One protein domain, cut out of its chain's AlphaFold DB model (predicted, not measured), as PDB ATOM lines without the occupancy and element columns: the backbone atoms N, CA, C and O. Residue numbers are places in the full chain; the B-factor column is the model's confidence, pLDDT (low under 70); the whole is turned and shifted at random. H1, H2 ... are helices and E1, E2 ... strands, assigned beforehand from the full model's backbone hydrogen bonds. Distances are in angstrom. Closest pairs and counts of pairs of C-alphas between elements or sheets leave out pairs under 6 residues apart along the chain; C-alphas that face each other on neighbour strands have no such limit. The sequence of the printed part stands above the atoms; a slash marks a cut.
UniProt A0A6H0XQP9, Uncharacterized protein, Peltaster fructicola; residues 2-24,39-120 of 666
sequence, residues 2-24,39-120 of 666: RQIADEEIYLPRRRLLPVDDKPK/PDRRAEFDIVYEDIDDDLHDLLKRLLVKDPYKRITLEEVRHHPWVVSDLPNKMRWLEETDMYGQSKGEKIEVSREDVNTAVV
ATOM      1  N   ARG A   2     190.956 222.802 267.395       75.06
ATOM      2  CA  ARG A   2     189.562 222.287 267.458       75.06
ATOM      3  C   ARG A   2     188.517 223.342 267.852       75.06
ATOM      4  O   ARG A   2     187.580 223.552 267.105       75.06
ATOM      5  N   GLN A   3     188.786 224.120 268.898       75.81
ATOM      6  CA  GLN A   3     187.985 225.276 269.331       75.81
ATOM      7  C   GLN A   3     187.497 226.197 268.190       75.81
ATOM      8  O   GLN A   3     186.316 226.505 268.111       75.81
ATOM      9  N   ILE A   4     188.353 226.545 267.220       77.56
ATOM     10  CA  ILE A   4     187.976 227.420 266.091       77.56
ATOM     11  C   ILE A   4     186.985 226.724 265.134       77.56
ATOM     12  O   ILE A   4     186.190 227.394 264.477       77.56
ATOM     13  N   ALA A   5     186.953 225.388 265.089       77.19
ATOM     14  CA  ALA A   5     185.915 224.614 264.405       77.19
ATOM     15  C   ALA A   5     184.653 224.433 265.273       77.19
ATOM     16  O   ALA A   5     183.547 224.587 264.759       77.19
ATOM     17  N   ASP A   6     184.803 224.243 266.584       80.50
ATOM     18  CA  ASP A   6     183.727 223.774 267.468       80.50
ATOM     19  C   ASP A   6     182.930 224.906 268.174       80.50
ATOM     20  O   ASP A   6     181.719 224.797 268.317       80.50
ATOM     21  N   GLU A   7     183.567 226.014 268.578       84.62
ATOM     22  CA  GLU A   7     182.959 227.091 269.397       84.62
ATOM     23  C   GLU A   7     182.141 228.090 268.557       84.62
ATOM     24  O   GLU A   7     182.627 228.563 267.531       84.62
ATOM     25  N   GLU A   8     180.922 228.460 268.958       81.56
ATOM     26  CA  GLU A   8     180.117 229.434 268.198       81.56
ATOM     27  C   GLU A   8     180.834 230.786 268.027       81.56
ATOM     28  O   GLU A   8     181.524 231.269 268.925       81.56
ATOM     29  N   ILE A   9     180.682 231.409 266.852       87.56
ATOM     30  CA  ILE A   9     181.335 232.691 266.571       87.56
ATOM     31  C   ILE A   9     180.622 233.785 267.362       87.56
ATOM     32  O   ILE A   9     179.448 234.073 267.132       87.56
ATOM     33  N   TYR A  10     181.350 234.418 268.277       89.56
ATOM     34  CA  TYR A  10     180.874 235.591 268.996       89.56
ATOM     35  C   TYR A  10     180.949 236.834 268.099       89.56
ATOM     36  O   TYR A  10     182.037 237.303 267.767       89.56
ATOM     37  N   LEU A  11     179.787 237.377 267.729       89.62
ATOM     38  CA  LEU A  11     179.662 238.689 267.093       89.62
ATOM     39  C   LEU A  11     179.270 239.729 268.158       89.62
ATOM     40  O   LEU A  11     178.136 239.674 268.648       89.62
ATOM     41  N   PRO A  12     180.145 240.691 268.510       91.44
ATOM     42  CA  PRO A  12     179.771 241.824 269.353       91.44
ATOM     43  C   PRO A  12     178.584 242.594 268.757       91.44
ATOM     44  O   PRO A  12     178.503 242.749 267.543       91.44
ATOM     45  N   ARG A  13     177.700 243.143 269.601       92.19
ATOM     46  CA  ARG A  13     176.655 244.096 269.161       92.19
ATOM     47  C   ARG A  13     177.167 245.535 269.015       92.19
ATOM     48  O   ARG A  13     176.384 246.424 268.720       92.19
ATOM     49  N   ARG A  14     178.461 245.775 269.248       92.00
ATOM     50  CA  ARG A  14     179.094 247.098 269.187       92.00
ATOM     51  C   ARG A  14     180.311 247.071 268.281       92.00
ATOM     52  O   ARG A  14     181.207 246.250 268.493       92.00
ATOM     53  N   ARG A  15     180.360 247.987 267.314       89.81
ATOM     54  CA  ARG A  15     181.556 248.268 266.506       89.81
ATOM     55  C   ARG A  15     182.275 249.487 267.075       89.81
ATOM     56  O   ARG A  15     181.658 250.336 267.707       89.81
ATOM     57  N   LEU A  16     183.587 249.566 266.887       90.62
ATOM     58  CA  LEU A  16     184.301 250.832 267.071       90.62
ATOM     59  C   LEU A  16     183.987 251.722 265.869       90.62
ATOM     60  O   LEU A  16     184.030 251.223 264.744       90.62
ATOM     61  N   LEU A  17     183.730 253.015 266.090       89.50
ATOM     62  CA  LEU A  17     183.548 253.945 264.971       89.50
ATOM     63  C   LEU A  17     184.795 253.961 264.062       89.50
ATOM     64  O   LEU A  17     185.921 253.772 264.552       89.50
ATOM     65  N   PRO A  18     184.641 254.226 262.754       87.62
ATOM     66  CA  PRO A  18     185.756 254.568 261.880       87.62
ATOM     67  C   PRO A  18     186.598 255.711 262.466       87.62
ATOM     68  O   PRO A  18     186.066 256.665 263.034       87.62
ATOM     69  N   VAL A  19     187.922 255.632 262.331       88.75
ATOM     70  CA  VAL A  19     188.807 256.755 262.673       88.75
ATOM     71  C   VAL A  19     188.725 257.796 261.557       88.75
ATOM     72  O   VAL A  19     188.620 257.446 260.380       88.75
ATOM     73  N   ASP A  20     188.765 259.088 261.894       83.12
ATOM     74  CA  ASP A  20     188.893 260.111 260.859       83.12
ATOM     75  C   ASP A  20     190.342 260.247 260.371       83.12
ATOM     76  O   ASP A  20     191.104 261.077 260.861       83.12
ATOM     77  N   ASP A  21     190.703 259.454 259.357       75.81
ATOM     78  CA  ASP A  21     192.029 259.437 258.708       75.81
ATOM     79  C   ASP A  21     192.432 260.767 258.029       75.81
ATOM     80  O   ASP A  21     193.486 260.858 257.392       75.81
ATOM     81  N   LYS A  22     191.600 261.816 258.115       74.81
ATOM     82  CA  LYS A  22     191.923 263.146 257.592       74.81
ATOM     83  C   LYS A  22     193.170 263.670 258.318       74.81
ATOM     84  O   LYS A  22     193.119 263.895 259.531       74.81
ATOM     85  N   PRO A  23     194.289 263.927 257.616       63.53
ATOM     86  CA  PRO A  23     195.491 264.411 258.275       63.53
ATOM     87  C   PRO A  23     195.217 265.772 258.917       63.53
ATOM     88  O   PRO A  23     194.744 266.699 258.260       63.53
ATOM     89  N   LYS A  24     195.624 265.927 260.183       66.31
ATOM     90  CA  LYS A  24     195.591 267.189 260.957       66.31
ATOM     91  C   LYS A  24     196.560 268.261 260.400       66.31
ATOM     92  O   LYS A  24     196.939 269.201 261.096       66.31
ATOM     93  N   PRO A  39     179.631 262.689 262.551       62.97
ATOM     94  CA  PRO A  39     179.519 262.075 263.879       62.97
ATOM     95  C   PRO A  39     179.863 260.576 263.852       62.97
ATOM     96  O   PRO A  39     180.316 260.026 264.845       62.97
ATOM     97  N   ASP A  40     179.743 259.967 262.673       72.56
ATOM     98  CA  ASP A  40     180.186 258.627 262.268       72.56
ATOM     99  C   ASP A  40     181.724 258.418 262.300       72.56
ATOM    100  O   ASP A  40     182.237 257.418 261.810       72.56
ATOM    101  N   ARG A  41     182.521 259.360 262.832       81.69
ATOM    102  CA  ARG A  41     183.983 259.204 262.909       81.69
ATOM    103  C   ARG A  41     184.568 259.668 264.236       81.69
ATOM    104  O   ARG A  41     184.394 260.817 264.636       81.69
ATOM    105  N   ARG A  42     185.332 258.782 264.879       83.69
ATOM    106  CA  ARG A  42     186.060 259.063 266.127       83.69
ATOM    107  C   ARG A  42     187.462 259.606 265.863       83.69
ATOM    108  O   ARG A  42     188.056 259.386 264.803       83.69
ATOM    109  N   ALA A  43     188.024 260.287 266.858       81.00
ATOM    110  CA  ALA A  43     189.437 260.633 266.844       81.00
ATOM    111  C   ALA A  43     190.312 259.380 267.050       81.00
ATOM    112  O   ALA A  43     189.922 258.426 267.712       81.00
ATOM    113  N   GLU A  44     191.529 259.424 266.514       81.25
ATOM    114  CA  GLU A  44     192.562 258.373 266.551       81.25
ATOM    115  C   GLU A  44     192.757 257.672 267.913       81.25
ATOM    116  O   GLU A  44     192.896 256.452 267.961       81.25
ATOM    117  N   PHE A  45     192.731 258.432 269.014       82.88
ATOM    118  CA  PHE A  45     192.931 257.935 270.386       82.88
ATOM    119  C   PHE A  45     191.631 257.797 271.193       82.88
ATOM    120  O   PHE A  45     191.669 257.394 272.353       82.88
ATOM    121  N   ASP A  46     190.495 258.156 270.602       85.56
ATOM    122  CA  ASP A  46     189.181 258.065 271.230       85.56
ATOM    123  C   ASP A  46     188.593 256.667 270.988       85.56
ATOM    124  O   ASP A  46     188.838 256.060 269.945       85.56
ATOM    125  N   ILE A  47     187.835 256.120 271.939       87.19
ATOM    126  CA  ILE A  47     187.318 254.739 271.899       87.19
ATOM    127  C   ILE A  47     185.784 254.762 271.923       87.19
ATOM    128  O   ILE A  47     185.127 254.145 272.760       87.19
ATOM    129  N   VAL A  48     185.211 255.503 270.974       88.62
ATOM    130  CA  VAL A  48     183.764 255.533 270.744       88.62
ATOM    131  C   VAL A  48     183.306 254.221 270.110       88.62
ATOM    132  O   VAL A  48     183.812 253.804 269.061       88.62
ATOM    133  N   TYR A  49     182.315 253.603 270.746       89.62
ATOM    134  CA  TYR A  49     181.571 252.470 270.214       89.62
ATOM    135  C   TYR A  49     180.214 252.924 269.684       89.62
ATOM    136  O   TYR A  49     179.556 253.775 270.278       89.62
ATOM    137  N   GLU A  50     179.790 252.283 268.608       89.12
ATOM    138  CA  GLU A  50     178.479 252.408 267.988       89.12
ATOM    139  C   GLU A  50     177.753 251.064 268.138       89.12
ATOM    140  O   GLU A  50     178.360 250.004 267.938       89.12
ATOM    141  N   ASP A  51     176.477 251.092 268.519       91.06
ATOM    142  CA  ASP A  51     175.628 249.898 268.512       91.06
ATOM    143  C   ASP A  51     175.313 249.498 267.057       91.06
ATOM    144  O   ASP A  51     175.044 250.343 266.210       91.06
ATOM    145  N   ILE A  52     175.415 248.204 266.751       90.06
ATOM    146  CA  ILE A  52     175.233 247.642 265.405       90.06
ATOM    147  C   ILE A  52     173.754 247.310 265.199       90.06
ATOM    148  O   ILE A  52     173.168 246.645 266.055       90.06
ATOM    149  N   ASP A  53     173.194 247.691 264.047       91.44
ATOM    150  CA  ASP A  53     171.814 247.370 263.661       91.44
ATOM    151  C   ASP A  53     171.501 245.875 263.817       91.44
ATOM    152  O   ASP A  53     172.276 245.011 263.392       91.44
ATOM    153  N   ASP A  54     170.326 245.560 264.358       92.56
ATOM    154  CA  ASP A  54     169.905 244.176 264.596       92.56
ATOM    155  C   ASP A  54     169.834 243.354 263.293       92.56
ATOM    156  O   ASP A  54     170.248 242.191 263.282       92.56
ATOM    157  N   ASP A  55     169.424 243.968 262.175       93.06
ATOM    158  CA  ASP A  55     169.431 243.330 260.851       93.06
ATOM    159  C   ASP A  55     170.858 243.092 260.314       93.06
ATOM    160  O   ASP A  55     171.108 242.095 259.631       93.06
ATOM    161  N   LEU A  56     171.824 243.965 260.630       92.31
ATOM    162  CA  LEU A  56     173.234 243.745 260.282       92.31
ATOM    163  C   LEU A  56     173.835 242.626 261.145       92.31
ATOM    164  O   LEU A  56     174.607 241.803 260.647       92.31
ATOM    165  N   HIS A  57     173.454 242.555 262.425       93.75
ATOM    166  CA  HIS A  57     173.870 241.477 263.328       93.75
ATOM    167  C   HIS A  57     173.362 240.113 262.848       93.75
ATOM    168  O   HIS A  57     174.152 239.169 262.783       93.75
ATOM    169  N   ASP A  58     172.092 240.015 262.441       94.19
ATOM    170  CA  ASP A  58     171.521 238.778 261.895       94.19
ATOM    171  C   ASP A  58     172.167 238.388 260.554       94.19
ATOM    172  O   ASP A  58     172.628 237.254 260.405       94.19
ATOM    173  N   LEU A  59     172.332 239.330 259.614       94.44
ATOM    174  CA  LEU A  59     173.009 239.056 258.341       94.44
ATOM    175  C   LEU A  59     174.426 238.505 258.552       94.44
ATOM    176  O   LEU A  59     174.786 237.475 257.976       94.44
ATOM    177  N   LEU A  60     175.227 239.154 259.403       93.75
ATOM    178  CA  LEU A  60     176.589 238.706 259.707       93.75
ATOM    179  C   LEU A  60     176.594 237.358 260.438       93.75
ATOM    180  O   LEU A  60     177.412 236.492 260.115       93.75
ATOM    181  N   LYS A  61     175.661 237.131 261.372       93.31
ATOM    182  CA  LYS A  61     175.505 235.847 262.071       93.31
ATOM    183  C   LYS A  61     175.197 234.710 261.093       93.31
ATOM    184  O   LYS A  61     175.790 233.639 261.211       93.31
ATOM    185  N   ARG A  62     174.319 234.944 260.112       93.69
ATOM    186  CA  ARG A  62     173.942 233.963 259.079       93.69
ATOM    187  C   ARG A  62     175.034 233.751 258.017       93.69
ATOM    188  O   ARG A  62     175.218 232.624 257.555       93.69
ATOM    189  N   LEU A  63     175.790 234.795 257.659       94.38
ATOM    190  CA  LEU A  63     176.953 234.718 256.756       94.38
ATOM    191  C   LEU A  63     178.121 233.936 257.365       94.38
ATOM    192  O   LEU A  63     178.790 233.177 256.664       94.38
ATOM    193  N   LEU A  64     178.370 234.103 258.666       92.88
ATOM    194  CA  LEU A  64     179.501 233.481 259.359       92.88
ATOM    195  C   LEU A  64     179.191 232.081 259.925       92.88
ATOM    196  O   LEU A  64     180.031 231.498 260.610       92.88
ATOM    197  N   VAL A  65     178.037 231.483 259.598       93.44
ATOM    198  CA  VAL A  65     177.745 230.080 259.950       93.44
ATOM    199  C   VAL A  65     178.837 229.167 259.386       93.44
ATOM    200  O   VAL A  65     179.134 229.174 258.187       93.44
ATOM    201  N   LYS A  66     179.464 228.372 260.261       89.62
ATOM    202  CA  LYS A  66     180.602 227.508 259.902       89.62
ATOM    203  C   LYS A  66     180.213 226.393 258.935       89.62
ATOM    204  O   LYS A  66     180.957 226.116 258.000       89.62
ATOM    205  N   ASP A  67     179.056 225.783 259.174       90.19
ATOM    206  CA  ASP A  67     178.467 224.750 258.327       90.19
ATOM    207  C   ASP A  67     177.984 225.373 257.002       90.19
ATOM    208  O   ASP A  67     177.045 226.173 257.024       90.19
ATOM    209  N   PRO A  68     178.591 225.039 255.848       93.06
ATOM    210  CA  PRO A  68     178.237 225.655 254.574       93.06
ATOM    211  C   PRO A  68     176.822 225.291 254.103       93.06
ATOM    212  O   PRO A  68     176.259 226.042 253.319       93.06
ATOM    213  N   TYR A  69     176.231 224.193 254.592       92.12
ATOM    214  CA  TYR A  69     174.858 223.794 254.254       92.12
ATOM    215  C   TYR A  69     173.794 224.531 255.080       92.12
ATOM    216  O   TYR A  69     172.612 224.456 254.760       92.12
ATOM    217  N   LYS A  70     174.206 225.227 256.151       92.12
ATOM    218  CA  LYS A  70     173.343 226.075 256.996       92.12
ATOM    219  C   LYS A  70     173.692 227.564 256.900       92.12
ATOM    220  O   LYS A  70     173.120 228.377 257.622       92.12
ATOM    221  N   ARG A  71     174.666 227.920 256.059       94.56
ATOM    222  CA  ARG A  71     175.029 229.306 255.770       94.56
ATOM    223  C   ARG A  71     174.023 229.893 254.792       94.56
ATOM    224  O   ARG A  71     173.630 229.221 253.845       94.56
ATOM    225  N   ILE A  72     173.668 231.153 255.015       95.06
ATOM    226  CA  ILE A  72     172.799 231.916 254.118       95.06
ATOM    227  C   ILE A  72     173.326 231.891 252.677       95.06
ATOM    228  O   ILE A  72     174.509 232.135 252.415       95.06
ATOM    229  N   THR A  73     172.436 231.571 251.746       93.81
ATOM    230  CA  THR A  73     172.708 231.574 250.309       93.81
ATOM    231  C   THR A  73     172.783 233.003 249.774       93.81
ATOM    232  O   THR A  73     172.238 233.939 250.359       93.81
ATOM    233  N   LEU A  74     173.419 233.199 248.614       90.94
ATOM    234  CA  LEU A  74     173.438 234.512 247.954       90.94
ATOM    235  C   LEU A  74     172.014 234.999 247.604       90.94
ATOM    236  O   LEU A  74     171.734 236.198 247.641       90.94
ATOM    237  N   GLU A  75     171.108 234.055 247.333       89.44
ATOM    238  CA  GLU A  75     169.682 234.284 247.092       89.44
ATOM    239  C   GLU A  75     168.916 234.769 248.326       89.44
ATOM    240  O   GLU A  75     167.964 235.530 248.186       89.44
ATOM    241  N   GLU A  76     169.340 234.411 249.534       91.56
ATOM    242  CA  GLU A  76     168.762 234.938 250.774       91.56
ATOM    243  C   GLU A  76     169.430 236.261 251.193       91.56
ATOM    244  O   GLU A  76     168.734 237.182 251.621       91.56
ATOM    245  N   VAL A  77     170.753 236.407 251.008       93.44
ATOM    246  CA  VAL A  77     171.508 237.644 251.324       93.44
ATOM    247  C   VAL A  77     170.914 238.860 250.613       93.44
ATOM    248  O   VAL A  77     170.668 239.884 251.243       93.44
ATOM    249  N   ARG A  78     170.635 238.750 249.312       89.69
ATOM    250  CA  ARG A  78     170.047 239.840 248.508       89.69
ATOM    251  C   ARG A  78     168.638 240.256 248.955       89.69
ATOM    252  O   ARG A  78     168.240 241.395 248.743       89.69
ATOM    253  N   HIS A  79     167.880 239.348 249.571       91.06
ATOM    254  CA  HIS A  79     166.537 239.629 250.082       91.06
ATOM    255  C   HIS A  79     166.542 240.124 251.539       91.06
ATOM    256  O   HIS A  79     165.489 240.533 252.037       91.06
ATOM    257  N   HIS A  80     167.700 240.103 252.209       94.38
ATOM    258  CA  HIS A  80     167.852 240.454 253.617       94.38
ATOM    259  C   HIS A  80     167.476 241.924 253.887       94.38
ATOM    260  O   HIS A  80     167.937 242.790 253.139       94.38
ATOM    261  N   PRO A  81     166.716 242.246 254.958       92.44
ATOM    262  CA  PRO A  81     166.294 243.617 255.271       92.44
ATOM    263  C   PRO A  81     167.422 244.656 255.210       92.44
ATOM    264  O   PRO A  81     167.294 245.644 254.492       92.44
ATOM    265  N   TRP A  82     168.565 244.376 255.846       93.19
ATOM    266  CA  TRP A  82     169.744 245.256 255.826       93.19
ATOM    267  C   TRP A  82     170.333 245.547 254.430       93.19
ATOM    268  O   TRP A  82     170.844 246.632 254.191       93.19
ATOM    269  N   VAL A  83     170.263 244.606 253.481       91.31
ATOM    270  CA  VAL A  83     170.746 244.843 252.100       91.31
ATOM    271  C   VAL A  83     169.745 245.695 251.304       91.31
ATOM    272  O   VAL A  83     170.078 246.270 250.271       91.31
ATOM    273  N   VAL A  84     168.506 245.774 251.788       89.50
ATOM    274  CA  VAL A  84     167.351 246.355 251.106       89.50
ATOM    275  C   VAL A  84     167.011 247.767 251.596       89.50
ATOM    276  O   VAL A  84     166.438 248.525 250.814       89.50
ATOM    277  N   SER A  85     167.342 248.125 252.842       85.81
ATOM    278  CA  SER A  85     166.934 249.387 253.491       85.81
ATOM    279  C   SER A  85     167.278 250.636 252.676       85.81
ATOM    280  O   SER A  85     166.444 251.528 252.524       85.81
ATOM    281  N   ASP A  86     168.482 250.659 252.108       86.38
ATOM    282  CA  ASP A  86     169.079 251.845 251.490       86.38
ATOM    283  C   ASP A  86     168.882 251.868 249.958       86.38
ATOM    284  O   ASP A  86     169.330 252.790 249.270       86.38
ATOM    285  N   LEU A  87     168.221 250.848 249.391       88.12
ATOM    286  CA  LEU A  87     168.036 250.703 247.946       88.12
ATOM    287  C   LEU A  87     166.776 251.441 247.459       88.12
ATOM    288  O   LEU A  87     165.660 250.987 247.721       88.12
ATOM    289  N   PRO A  88     166.898 252.498 246.628       81.94
ATOM    290  CA  PRO A  88     165.746 253.294 246.190       81.94
ATOM    291  C   PRO A  88     164.774 252.543 245.262       81.94
ATOM    292  O   PRO A  88     163.698 253.055 244.975       81.94
ATOM    293  N   ASN A  89     165.142 251.358 244.755       84.88
ATOM    294  CA  ASN A  89     164.307 250.525 243.882       84.88
ATOM    295  C   ASN A  89     164.560 249.020 244.123       84.88
ATOM    296  O   ASN A  89     165.158 248.350 243.277       84.88
ATOM    297  N   LYS A  90     164.094 248.480 245.262       84.12
ATOM    298  CA  LYS A  90     164.257 247.058 245.650       84.12
ATOM    299  C   LYS A  90     163.976 246.068 244.510       84.12
ATOM    300  O   LYS A  90     164.834 245.253 244.197       84.12
ATOM    301  N   MET A  91     162.785 246.139 243.903       81.25
ATOM    302  CA  MET A  91     162.321 245.191 242.871       81.25
ATOM    303  C   MET A  91     163.292 245.129 241.688       81.25
ATOM    304  O   MET A  91     163.864 244.082 241.407       81.25
ATOM    305  N   ARG A  92     163.570 246.285 241.074       84.12
ATOM    306  CA  ARG A  92     164.493 246.391 239.940       84.12
ATOM    307  C   ARG A  92     165.906 245.925 240.289       84.12
ATOM    308  O   ARG A  92     166.551 245.296 239.461       84.12
ATOM    309  N   TRP A  93     166.405 246.219 241.491       87.25
ATOM    310  CA  TRP A  93     167.727 245.741 241.905       87.25
ATOM    311  C   TRP A  93     167.758 244.213 242.073       87.25
ATOM    312  O   TRP A  93     168.749 243.584 241.711       87.25
ATOM    313  N   LEU A  94     166.671 243.594 242.547       86.19
ATOM    314  CA  LEU A  94     166.527 242.133 242.594       86.19
ATOM    315  C   LEU A  94     166.368 241.507 241.197       86.19
ATOM    316  O   LEU A  94     166.874 240.416 240.967       86.19
ATOM    317  N   GLU A  95     165.740 242.186 240.243       84.31
ATOM    318  CA  GLU A  95     165.703 241.736 238.843       84.31
ATOM    319  C   GLU A  95     167.095 241.841 238.189       84.31
ATOM    320  O   GLU A  95     167.577 240.894 237.571       84.31
ATOM    321  N   GLU A  96     167.786 242.971 238.373       82.75
ATOM    322  CA  GLU A  96     169.081 243.264 237.748       82.75
ATOM    323  C   GLU A  96     170.235 242.436 238.342       82.75
ATOM    324  O   GLU A  96     171.135 242.026 237.611       82.75
ATOM    325  N   THR A  97     170.203 242.131 239.644       79.50
ATOM    326  CA  THR A  97     171.213 241.276 240.302       79.50
ATOM    327  C   THR A  97     170.938 239.777 240.184       79.50
ATOM    328  O   THR A  97     171.667 238.988 240.788       79.50
ATOM    329  N   ASP A  98     169.888 239.352 239.471       79.88
ATOM    330  CA  ASP A  98     169.531 237.936 239.461       79.88
ATOM    331  C   ASP A  98     170.522 237.090 238.665       79.88
ATOM    332  O   ASP A  98     170.734 237.293 237.470       79.88
ATOM    333  N   MET A  99     171.129 236.113 239.338       69.00
ATOM    334  CA  MET A  99     172.181 235.295 238.743       69.00
ATOM    335  C   MET A  99     171.626 234.394 237.630       69.00
ATOM    336  O   MET A  99     172.298 234.200 236.617       69.00
ATOM    337  N   TYR A 100     170.383 233.913 237.771       67.31
ATOM    338  CA  TYR A 100     169.698 233.150 236.727       67.31
ATOM    339  C   TYR A 100     169.279 234.043 235.554       67.31
ATOM    340  O   TYR A 100     169.461 233.643 234.406       67.31
ATOM    341  N   GLY A 101     168.797 235.260 235.812       66.75
ATOM    342  CA  GLY A 101     168.501 236.263 234.787       66.75
ATOM    343  C   GLY A 101     169.734 236.671 233.972       66.75
ATOM    344  O   GLY A 101     169.693 236.650 232.741       66.75
ATOM    345  N   GLN A 102     170.850 236.981 234.640       63.16
ATOM    346  CA  GLN A 102     172.081 237.457 233.996       63.16
ATOM    347  C   GLN A 102     172.819 236.359 233.211       63.16
ATOM    348  O   GLN A 102     173.268 236.619 232.094       63.16
ATOM    349  N   SER A 103     172.928 235.129 233.739       61.00
ATOM    350  CA  SER A 103     173.581 234.017 233.015       61.00
ATOM    351  C   SER A 103     172.619 233.151 232.190       61.00
ATOM    352  O   SER A 103     173.047 232.174 231.582       61.00
ATOM    353  N   LYS A 104     171.315 233.462 232.175       59.47
ATOM    354  CA  LYS A 104     170.238 232.584 231.659       59.47
ATOM    355  C   LYS A 104     170.220 231.183 232.295       59.47
ATOM    356  O   LYS A 104     169.741 230.229 231.687       59.47
ATOM    357  N   GLY A 105     170.775 231.045 233.501       63.50
ATOM    358  CA  GLY A 105     170.992 229.759 234.164       63.50
ATOM    359  C   GLY A 105     172.133 228.920 233.573       63.50
ATOM    360  O   GLY A 105     172.368 227.810 234.058       63.50
ATOM    361  N   GLU A 106     172.869 229.427 232.577       71.38
ATOM    362  CA  GLU A 106     174.092 228.793 232.092       71.38
ATOM    363  C   GLU A 106     175.129 228.825 233.221       71.38
ATOM    364  O   GLU A 106     175.510 229.884 233.734       71.38
ATOM    365  N   LYS A 107     175.538 227.635 233.663       75.06
ATOM    366  CA  LYS A 107     176.653 227.461 234.593       75.06
ATOM    367  C   LYS A 107     177.933 227.614 233.781       75.06
ATOM    368  O   LYS A 107     178.007 227.098 232.673       75.06
ATOM    369  N   ILE A 108     178.942 228.283 234.334       79.81
ATOM    370  CA  ILE A 108     180.235 228.449 233.659       79.81
ATOM    371  C   ILE A 108     180.933 227.081 233.594       79.81
ATOM    372  O   ILE A 108     181.632 226.674 234.525       79.81
ATOM    373  N   GLU A 109     180.705 226.349 232.504       81.56
ATOM    374  CA  GLU A 109     181.360 225.074 232.234       81.56
ATOM    375  C   GLU A 109     182.788 225.330 231.757       81.56
ATOM    376  O   GLU A 109     183.036 225.743 230.628       81.56
ATOM    377  N   VAL A 110     183.754 225.092 232.647       83.56
ATOM    378  CA  VAL A 110     185.177 225.220 232.328       83.56
ATOM    379  C   VAL A 110     185.575 224.078 231.386       83.56
ATOM    380  O   VAL A 110     185.828 222.954 231.831       83.56
ATOM    381  N   SER A 111     185.612 224.357 230.080       84.88
ATOM    382  CA  SER A 111     185.951 223.353 229.068       84.88
ATOM    383  C   SER A 111     187.410 222.894 229.200       84.88
ATOM    384  O   SER A 111     188.270 223.584 229.759       84.88
ATOM    385  N   ARG A 112     187.734 221.708 228.671       82.38
ATOM    386  CA  ARG A 112     189.126 221.208 228.692       82.38
ATOM    387  C   ARG A 112     190.022 222.051 227.789       82.38
ATOM    388  O   ARG A 112     191.225 222.152 228.015       82.38
ATOM    389  N   GLU A 113     189.409 222.655 226.787       79.69
ATOM    390  CA  GLU A 113     189.966 223.530 225.777       79.69
ATOM    391  C   GLU A 113     190.342 224.886 226.400       79.69
ATOM    392  O   GLU A 113     191.451 225.371 226.162       79.69
ATOM    393  N   ASP A 114     189.507 225.425 227.296       83.56
ATOM    394  CA  ASP A 114     189.823 226.602 228.117       83.56
ATOM    395  C   ASP A 114     190.953 226.312 229.107       83.56
ATOM    396  O   ASP A 114     191.900 227.093 229.195       83.56
ATOM    397  N   VAL A 115     190.928 225.164 229.802       83.19
ATOM    398  CA  VAL A 115     192.032 224.762 230.701       83.19
ATOM    399  C   VAL A 115     193.348 224.640 229.933       83.19
ATOM    400  O   VAL A 115     194.377 225.119 230.400       83.19
ATOM    401  N   ASN A 116     193.336 224.040 228.742       80.00
ATOM    402  CA  ASN A 116     194.526 223.894 227.901       80.00
ATOM    403  C   ASN A 116     195.024 225.256 227.371       80.00
ATOM    404  O   ASN A 116     196.226 225.498 227.308       80.00
ATOM    405  N   THR A 117     194.107 226.181 227.066       76.38
ATOM    406  CA  THR A 117     194.430 227.543 226.603       76.38
ATOM    407  C   THR A 117     194.951 228.439 227.735       76.38
ATOM    408  O   THR A 117     195.891 229.208 227.530       76.38
ATOM    409  N   ALA A 118     194.401 228.314 228.944       74.81
ATOM    410  CA  ALA A 118     194.875 229.012 230.139       74.81
ATOM    411  C   ALA A 118     196.208 228.443 230.655       74.81
ATOM    412  O   ALA A 118     197.067 229.192 231.120       74.81
ATOM    413  N   VAL A 119     196.411 227.126 230.536       68.31
ATOM    414  CA  VAL A 119     197.637 226.414 230.936       68.31
ATOM    415  C   VAL A 119     198.529 226.127 229.718       68.31
ATOM    416  O   VAL A 119     199.168 225.080 229.628       68.31
ATOM    417  N   VAL A 120     198.662 227.086 228.794       64.56
ATOM    418  CA  VAL A 120     199.818 227.085 227.884       64.56
ATOM    419  C   VAL A 120     201.051 227.476 228.704       64.56
ATOM    420  O   VAL A 120     201.117 228.605 229.198       64.56
TER     421      VAL A 120
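AT A GLANCE: This is residues 2 to 24 and 39 to 120 of the 666 residues of an uncharacterized protein of Peltaster fructicola (UniProt A0A6H0XQP9). Picture a loose string of short helices: a small two-stranded ribbon, E1 and E2, lies towards one end, H2 with H4 packed on it forms a small middle with H3 near by, and from there the chain runs through H5 and H6 to a far end where residues 108 to 120, with H7, stick out. H1, on the other side of E1 along the chain, touches no helix. The printed part has 105 residues, with seven named helices and two named strands in the order H1 E1 E2 H2 H3 H4 H5 H6 H7; the sheet, in the order E1 - E2, is antiparallel. The class is mostly helix, although under half of the residues are in named elements. The whole is extended, with a radius of gyration of the C-alphas of 20.4 A and spans of 57 by 44 by 35 A.

IN THESE COORDINATES: Find C-alpha 14 at (179.094, 247.098, 269.187), where strand E1, residues 14 to 16, begins; it is 6.7 A long. Its partner E2, residues 49 to 51, is also 6.7 A long. Next look at H2, residues 54 to 63, the longest helix by residues, at 14.2 A. H3 is residues 74 to 77, 5.0 A, and H4 is residues 81 to 84, 5.1 A. H5, residues 90 to 96, measures 10.0 A, and H6, residues 99 to 103, 6.0 A. H7, residues 112 to 118, measures 9.8 A and ends with C-alpha 118 at (194.875, 229.012, 230.139). Go back to C-alpha 2 at (189.562, 222.287, 267.458) for H1, residues 2 to 6, 6.0 A.

HOW THE PARTS SIT: Start at the sheet, where E1 and E2 are antiparallel at 145 degrees; N 15 and O 50 are 2.9 A apart and N 50 and O 15 are 2.8 A apart, both within hydrogen-bond range. H2 and H4 touch, the closest C-alphas being those of Asp 55 and Trp 82, 5.4 A. H3 is close to H2 but not clearly touching, with the C-alphas of Leu 59 and Val 77 closest at 7.3 A. H4 and H5 are likewise close but not clearly touching, nearest at the C-alphas of Val 84 and Lys 90, 6.3 A. H6 and H7 are apart, and so are H1 and H2. Every O i to N i+4 pair is within hydrogen-bond range in H1, H2, H5, H6 and H7; H3 and H4 are too short for such a pair.

THE WHOLE: The two C-alphas farthest apart, those of Asp 46 and Glu 113, are 57.1 A apart. Residues 25 to 38 are not printed, and C-alphas 24 and 39 are 17.1 A apart across this cut. Of the links printed whole, none is long. Look for pLDDT under 70 at residues 23 to 24, 39, 99 to 105 and 119 to 120.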